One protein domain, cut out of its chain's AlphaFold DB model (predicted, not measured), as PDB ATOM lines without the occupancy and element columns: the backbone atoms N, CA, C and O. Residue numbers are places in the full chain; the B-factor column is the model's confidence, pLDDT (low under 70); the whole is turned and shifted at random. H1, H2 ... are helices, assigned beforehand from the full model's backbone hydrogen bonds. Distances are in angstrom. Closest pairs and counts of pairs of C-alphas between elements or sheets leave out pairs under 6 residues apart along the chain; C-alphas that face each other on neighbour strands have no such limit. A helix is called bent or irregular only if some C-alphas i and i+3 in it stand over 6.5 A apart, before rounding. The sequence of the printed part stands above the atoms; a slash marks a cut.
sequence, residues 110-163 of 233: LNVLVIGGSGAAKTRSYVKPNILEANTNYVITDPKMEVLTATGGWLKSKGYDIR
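What this domain is: This is residues 110 to 163 of the 233 residues of the protein "Type IV secretory system conjugative DNA transfer family protein" of Flavonifractor plautii (UniProt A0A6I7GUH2). Two short helices, H1 and H2, lie side by side and run the same way, and a long loop, residues 133 to 145, folds back from the end of H1 to the beginning of H2. Residues 110 to 121 lead into H1, with residues 115 to 121 sticking out at one end, and residues 158 to 163 turn off from the end of H2 toward the side on which the loop lies. The printed part has 54 residues with two named helices, H1 then H2, and no named strand. The class is all helix, though under half of the residues, 23 of 54, are in named elements. The whole is only just compact, close to loose, with a radius of gyration of the C-alphas of 11.6 A and spans of 34 by 25 by 15 A.

How they stand to each other: Residues 115 to 121 stand free before H1, residues 122 to 132. H1 and H2, residues 146 to 157, touch, with 8 pairs of C-alphas within 8 A. Their closest C-alphas, those of Leu 132 and Thr 151, are 6.8 A apart. Their lines stand at a shallow tilt of 13 degrees, the same way, and their centres are 11.6 A apart. In the backbones, 5 of 7 O i to N i+4 pairs in H1 and 5 of 8 in H2 are within hydrogen-bond range.

Where its parts are: H1 begins at C-alpha 122, (-38.174, 12.499, -14.462), and measures 14.8 A from first to last C-alpha. It is only just irregular: C-alphas 125 and 128 are 6.8 A apart. H2 measures 18.3 A and ends at C-alpha 157, (-39.614, -11.829, -11.502). It is irregular too, with C-alphas 150 and 153 7.5 A apart.

The domain as a whole: The two C-alphas farthest apart, those of Gly 117 and Gly 159, are 34.5 A apart. The printed part has no cut. The link from H1 to H2 is long, with 13 residues. The mean pLDDT of the printed part is 94.5, and no printed residue is under 70.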
ATOM      1  N   LEU A 110     -55.105  10.196  -7.089       93.50
ATOM      2  CA  LEU A 110     -53.808   9.557  -7.353       93.50
ATOM      3  C   LEU A 110     -53.121  10.096  -8.612       93.50
ATOM      4  O   LEU A 110     -52.015   9.659  -8.935       93.50
ATOM      5  N   ASN A 111     -53.773  11.014  -9.331       94.19
ATOM      6  CA  ASN A 111     -53.197  11.643 -10.510       94.19
ATOM      7  C   ASN A 111     -52.062  12.572 -10.082       94.19
ATOM      8  O   ASN A 111     -52.245  13.441  -9.230       94.19
ATOM      9  N   VAL A 112     -50.893  12.395 -10.693       94.50
ATOM     10  CA  VAL A 112     -49.693  13.177 -10.392       94.50
ATOM     11  C   VAL A 112     -49.164  13.780 -11.682       94.50
ATOM     12  O   VAL A 112     -48.884  13.060 -12.641       94.50
ATOM     13  N   LEU A 113     -48.993  15.099 -11.680       94.88
ATOM     14  CA  LEU A 113     -48.310  15.836 -12.734       94.88
ATOM     15  C   LEU A 113     -46.868  16.100 -12.292       94.88
ATOM     16  O   LEU A 113     -46.636  16.785 -11.299       94.88
ATOM     17  N   VAL A 114     -45.900  15.559 -13.032       93.81
ATOM     18  CA  VAL A 114     -44.470  15.770 -12.769       93.81
ATOM     19  C   VAL A 114     -43.913  16.750 -13.792       93.81
ATOM     20  O   VAL A 114     -43.791  16.426 -14.972       93.81
ATOM     21  N   ILE A 115     -43.547  17.945 -13.329       94.06
ATOM     22  CA  ILE A 115     -42.971  19.006 -14.158       94.06
ATOM     23  C   ILE A 115     -41.461  19.052 -13.925       94.06
ATOM     24  O   ILE A 115     -40.983  18.989 -12.797       94.06
ATOM     25  N   GLY A 116     -40.699  19.167 -15.007       93.19
ATOM     26  CA  GLY A 116     -39.255  19.361 -14.956       93.19
ATOM     27  C   GLY A 116     -38.687  19.543 -16.356       93.19
ATOM     28  O   GLY A 116     -39.276  19.057 -17.325       93.19
ATOM     29  N   GLY A 117     -37.540  20.210 -16.467       93.75
ATOM     30  CA  GLY A 117     -36.844  20.403 -17.741       93.75
ATOM     31  C   GLY A 117     -36.392  19.093 -18.401       93.75
ATOM     32  O   GLY A 117     -36.529  17.993 -17.843       93.75
ATOM     33  N   SER A 118     -35.848  19.195 -19.615       89.94
ATOM     34  CA  SER A 118     -35.085  18.087 -20.204       89.94
ATOM     35  C   SER A 118     -33.882  17.763 -19.309       89.94
ATOM     36  O   SER A 118     -33.327  18.656 -18.678       89.94
ATOM     37  N   GLY A 119     -33.527  16.485 -19.168       87.62
ATOM     38  CA  GLY A 119     -32.437  16.063 -18.276       87.62
ATOM     39  C   GLY A 119     -32.752  16.096 -16.771       87.62
ATOM     40  O   GLY A 119     -31.967  15.574 -15.990       87.62
ATOM     41  N   ALA A 120     -33.929  16.572 -16.339       90.62
ATOM     42  CA  ALA A 120     -34.343  16.600 -14.923       90.62
ATOM     43  C   ALA A 120     -34.606  15.208 -14.299       90.62
ATOM     44  O   ALA A 120     -35.217  15.088 -13.240       90.62
ATOM     45  N   ALA A 121     -34.195  14.141 -14.987       91.06
ATOM     46  CA  ALA A 121     -34.276  12.759 -14.540       91.06
ATOM     47  C   ALA A 121     -35.693  12.258 -14.199       91.06
ATOM     48  O   ALA A 121     -35.801  11.273 -13.481       91.06
ATOM     49  N   LYS A 122     -36.764  12.859 -14.745       93.69
ATOM     50  CA  LYS A 122     -38.174  12.499 -14.462       93.69
ATOM     51  C   LYS A 122     -38.439  10.986 -14.529       93.69
ATOM     52  O   LYS A 122     -39.032  10.420 -13.609       93.69
ATOM     53  N   THR A 123     -37.938  10.312 -15.571       93.00
ATOM     54  CA  THR A 123     -38.074   8.854 -15.707       93.00
ATOM     55  C   THR A 123     -37.353   8.113 -14.580       93.00
ATOM     56  O   THR A 123     -37.908   7.206 -13.966       93.00
ATOM     57  N   ARG A 124     -36.115   8.505 -14.265       92.75
ATOM     58  CA  ARG A 124     -35.290   7.851 -13.239       92.75
ATOM     59  C   ARG A 124     -35.772   8.139 -11.816       92.75
ATOM     60  O   ARG A 124     -35.686   7.254 -10.976       92.75
ATOM     61  N   SER A 125     -36.214   9.360 -11.528       92.31
ATOM     62  CA  SER A 125     -36.542   9.820 -10.176       92.31
ATOM     63  C   SER A 125     -37.971   9.489  -9.760       92.31
ATOM     64  O   SER A 125     -38.202   9.256  -8.578       92.31
ATOM     65  N   TYR A 126     -38.912   9.443 -10.708       95.25
ATOM     66  CA  TYR A 126     -40.323   9.209 -10.411       95.25
ATOM     67  C   TYR A 126     -40.875   7.938 -11.066       95.25
ATOM     68  O   TYR A 126     -41.436   7.095 -10.370       95.25
ATOM     69  N   VAL A 127     -40.701   7.763 -12.380       95.38
ATOM     70  CA  VAL A 127     -41.347   6.660 -13.120       95.38
ATOM     71  C   VAL A 127     -40.778   5.298 -12.707       95.38
ATOM     72  O   VAL A 127     -41.526   4.441 -12.242       95.38
ATOM     73  N   LYS A 128     -39.454   5.108 -12.804       95.88
ATOM     74  CA  LYS A 128     -38.796   3.826 -12.496       95.88
ATOM     75  C   LYS A 128     -39.037   3.367 -11.048       95.88
ATOM     76  O   LYS A 128     -39.462   2.228 -10.888       95.88
ATOM     77  N   PRO A 129     -38.867   4.202 -10.000       95.81
ATOM     78  CA  PRO A 129     -39.143   3.777  -8.628       95.81
ATOM     79  C   PRO A 129     -40.589   3.316  -8.419       95.81
ATOM     80  O   PRO A 129     -40.808   2.292  -7.787       95.81
ATOM     81  N   ASN A 130     -41.571   4.016  -8.997       96.56
ATOM     82  CA  ASN A 130     -42.980   3.632  -8.866       96.56
ATOM     83  C   ASN A 130     -43.328   2.321  -9.590       96.56
ATOM     84  O   ASN A 130     -44.237   1.617  -9.157       96.56
ATOM     85  N   ILE A 131     -42.625   1.987 -10.673       96.94
ATOM     86  CA  ILE A 131     -42.772   0.690 -11.353       96.94
ATOM     87  C   ILE A 131     -42.123  -0.424 -10.528       96.94
ATOM     88  O   ILE A 131     -42.678  -1.511 -10.400       96.94
ATOM     89  N   LEU A 132     -40.955  -0.153  -9.941       96.19
ATOM     90  CA  LEU A 132     -40.218  -1.132  -9.142       96.19
ATOM     91  C   LEU A 132     -40.930  -1.503  -7.832       96.19
ATOM     92  O   LEU A 132     -40.696  -2.598  -7.325       96.19
ATOM     93  N   GLU A 133     -41.837  -0.661  -7.327       95.12
ATOM     94  CA  GLU A 133     -42.742  -1.035  -6.227       95.12
ATOM     95  C   GLU A 133     -43.630  -2.242  -6.578       95.12
ATOM     96  O   GLU A 133     -44.037  -2.965  -5.672       95.12
ATOM     97  N   ALA A 134     -43.900  -2.483  -7.869       95.56
ATOM     98  CA  ALA A 134     -44.621  -3.649  -8.382       95.56
ATOM     99  C   ALA A 134     -45.939  -3.947  -7.636       95.56
ATOM    100  O   ALA A 134     -46.269  -5.108  -7.384       95.56
ATOM    101  N   ASN A 135     -46.690  -2.900  -7.285       94.50
ATOM    102  CA  ASN A 135     -47.886  -2.975  -6.441       94.50
ATOM    103  C   ASN A 135     -49.208  -2.739  -7.193       94.50
ATOM    104  O   ASN A 135     -50.274  -2.852  -6.596       94.50
ATOM    105  N   THR A 136     -49.160  -2.415  -8.488       93.81
ATOM    106  CA  THR A 136     -50.341  -2.153  -9.325       93.81
ATOM    107  C   THR A 136     -50.134  -2.640 -10.752       93.81
ATOM    108  O   THR A 136     -49.007  -2.856 -11.178       93.81
ATOM    109  N   ASN A 137     -51.207  -2.705 -11.541       95.38
ATOM    110  CA  ASN A 137     -51.099  -2.893 -12.987       95.38
ATOM    111  C   ASN A 137     -50.583  -1.617 -13.667       95.38
ATOM    112  O   ASN A 137     -51.023  -0.512 -13.339       95.38
ATOM    113  N   TYR A 138     -49.679  -1.772 -14.634       95.69
ATOM    114  CA  TYR A 138     -49.032  -0.653 -15.316       95.69
ATOM    115  C   TYR A 138     -49.398  -0.615 -16.801       95.69
ATOM    116  O   TYR A 138     -49.325  -1.625 -17.494       95.69
ATOM    117  N   VAL A 139     -49.728   0.580 -17.294       95.88
ATOM    118  CA  VAL A 139     -49.786   0.906 -18.724       95.88
ATOM    119  C   VAL A 139     -48.836   2.074 -18.935       95.88
ATOM    120  O   VAL A 139     -48.996   3.124 -18.310       95.88
ATOM    121  N   ILE A 140     -47.804   1.871 -19.751       95.38
ATOM    122  CA  ILE A 140     -46.682   2.803 -19.879       95.38
ATOM    123  C   ILE A 140     -46.494   3.141 -21.353       95.38
ATOM    124  O   ILE A 140     -46.361   2.254 -22.190       95.38
ATOM    125  N   THR A 141     -46.435   4.433 -21.660       94.00
ATOM    126  CA  THR A 141     -45.997   4.931 -22.963       94.00
ATOM    127  C   THR A 141     -44.486   5.161 -22.923       94.00
ATOM    128  O   THR A 141     -44.004   6.093 -22.280       94.00
ATOM    129  N   ASP A 142     -43.721   4.289 -23.582       93.44
ATOM    130  CA  ASP A 142     -42.251   4.295 -23.545       93.44
ATOM    131  C   ASP A 142     -41.651   4.518 -24.945       93.44
ATOM    132  O   ASP A 142     -41.241   3.566 -25.607       93.44
ATOM    133  N   PRO A 143     -41.583   5.772 -25.427       87.00
ATOM    134  CA  PRO A 143     -41.134   6.070 -26.788       87.00
ATOM    135  C   PRO A 143     -39.656   5.736 -27.046       87.00
ATOM    136  O   PRO A 143     -39.233   5.730 -28.197       87.00
ATOM    137  N   LYS A 144     -38.854   5.511 -25.996       86.69
ATOM    138  CA  LYS A 144     -37.412   5.220 -26.093       86.69
ATOM    139  C   LYS A 144     -37.050   3.813 -25.622       86.69
ATOM    140  O   LYS A 144     -35.867   3.494 -25.542       86.69
ATOM    141  N   MET A 145     -38.046   3.008 -25.254       88.50
ATOM    142  CA  MET A 145     -37.869   1.683 -24.658       88.50
ATOM    143  C   MET A 145     -36.974   1.667 -23.394       88.50
ATOM    144  O   MET A 145     -36.436   0.630 -22.998       88.50
ATOM    145  N   GLU A 146     -36.791   2.816 -22.730       92.88
ATOM    146  CA  GLU A 146     -35.854   2.974 -21.607       92.88
ATOM    147  C   GLU A 146     -36.422   2.463 -20.277       92.88
ATOM    148  O   GLU A 146     -35.679   2.210 -19.316       92.88
ATOM    149  N   VAL A 147     -37.748   2.376 -20.190       95.69
ATOM    150  CA  VAL A 147     -38.484   1.933 -19.011       95.69
ATOM    151  C   VAL A 147     -38.615   0.422 -19.042       95.69
ATOM    152  O   VAL A 147     -38.247  -0.228 -18.060       95.69
ATOM    153  N   LEU A 148     -39.063  -0.135 -20.172       95.12
ATOM    154  CA  LEU A 148     -39.197  -1.580 -20.349       95.12
ATOM    155  C   LEU A 148     -37.847  -2.279 -20.163       95.12
ATOM    156  O   LEU A 148     -37.746  -3.200 -19.353       95.12
ATOM    157  N   THR A 149     -36.791  -1.783 -20.814       94.81
ATOM    158  CA  THR A 149     -35.438  -2.356 -20.700       94.81
ATOM    159  C   THR A 149     -34.921  -2.329 -19.259       94.81
ATOM    160  O   THR A 149     -34.281  -3.272 -18.802       94.81
ATOM    161  N   ALA A 150     -35.221  -1.268 -18.504       96.25
ATOM    162  CA  ALA A 150     -34.713  -1.105 -17.143       96.25
ATOM    163  C   ALA A 150     -35.518  -1.855 -16.069       96.25
ATOM    164  O   ALA A 150     -34.976  -2.140 -15.005       96.25
ATOM    165  N   THR A 151     -36.810  -2.113 -16.292       97.25
ATOM    166  CA  THR A 151     -37.723  -2.613 -15.241       97.25
ATOM    167  C   THR A 151     -38.439  -3.914 -15.599       97.25
ATOM    168  O   THR A 151     -38.921  -4.604 -14.704       97.25
ATOM    169  N   GLY A 152     -38.467  -4.307 -16.875       96.50
ATOM    170  CA  GLY A 152     -39.219  -5.469 -17.349       96.50
ATOM    171  C   GLY A 152     -38.772  -6.784 -16.713       96.50
ATOM    172  O   GLY A 152     -39.612  -7.568 -16.276       96.50
ATOM    173  N   GLY A 153     -37.461  -7.004 -16.567       97.12
ATOM    174  CA  GLY A 153     -36.935  -8.198 -15.889       97.12
ATOM    175  C   GLY A 153     -37.395  -8.305 -14.429       97.12
ATOM    176  O   GLY A 153     -37.793  -9.379 -13.977       97.12
ATOM    177  N   TRP A 154     -37.431  -7.177 -13.713       97.69
ATOM    178  CA  TRP A 154     -37.940  -7.123 -12.341       97.69
ATOM    179  C   TRP A 154     -39.434  -7.445 -12.276       97.69
ATOM    180  O   TRP A 154     -39.838  -8.284 -11.473       97.69
ATOM    181  N   LEU A 155     -40.249  -6.847 -13.148       97.69
ATOM    182  CA  LEU A 155     -41.686  -7.123 -13.195       97.69
ATOM    183  C   LEU A 155     -41.973  -8.598 -13.523       97.69
ATOM    184  O   LEU A 155     -42.789  -9.215 -12.841       97.69
ATOM    185  N   LYS A 156     -41.240  -9.207 -14.469       97.19
ATOM    186  CA  LYS A 156     -41.346 -10.653 -14.736       97.19
ATOM    187  C   LYS A 156     -41.012 -11.488 -13.500       97.19
ATOM    188  O   LYS A 156     -41.749 -12.414 -13.182       97.19
ATOM    189  N   SER A 157     -39.964 -11.129 -12.752       97.75
ATOM    190  CA  SER A 157     -39.614 -11.829 -11.502       97.75
ATOM    191  C   SER A 157     -40.692 -11.719 -10.412       97.75
ATOM    192  O   SER A 157     -40.767 -12.564  -9.524       97.75
ATOM    193  N   LYS A 158     -41.550 -10.693 -10.492       97.44
ATOM    194  CA  LYS A 158     -42.713 -10.490  -9.618       97.44
ATOM    195  C   LYS A 158     -43.994 -11.145 -10.143       97.44
ATOM    196  O   LYS A 158     -45.031 -10.997  -9.507       97.44
ATOM    197  N   GLY A 159     -43.926 -11.874 -11.258       97.19
ATOM    198  CA  GLY A 159     -45.054 -12.612 -11.828       97.19
ATOM    199  C   GLY A 159     -45.962 -11.794 -12.748       97.19
ATOM    200  O   GLY A 159     -47.080 -12.222 -13.020       97.19
ATOM    201  N   TYR A 160     -45.518 -10.628 -13.228       97.81
ATOM    202  CA  TYR A 160     -46.293  -9.841 -14.190       97.81
ATOM    203  C   TYR A 160     -46.228 -10.458 -15.594       97.81
ATOM    204  O   TYR A 160     -45.137 -10.770 -16.083       97.81
ATOM    205  N   ASP A 161     -47.381 -10.553 -16.267       96.69
ATOM    206  CA  ASP A 161     -47.440 -10.735 -17.723       96.69
ATOM    207  C   ASP A 161     -47.193  -9.381 -18.398       96.69
ATOM    208  O   ASP A 161     -47.901  -8.405 -18.138       96.69
ATOM    209  N   ILE A 162     -46.158  -9.306 -19.232       95.75
ATOM    210  CA  ILE A 162     -45.743  -8.066 -19.893       95.75
ATOM    211  C   ILE A 162     -46.074  -8.189 -21.371       95.75
ATOM    212  O   ILE A 162     -45.526  -9.056 -22.047       95.75
ATOM    213  N   ARG A 163     -46.917  -7.275 -21.857       95.12
ATOM    214  CA  ARG A 163     -47.271  -7.134 -23.271       95.12
ATOM    215  C   ARG A 163     -46.734  -5.828 -23.829       95.12
ATOM    216  O   ARG A 163     -46.821  -4.793 -23.166       95.12
TER     217      ARG A 163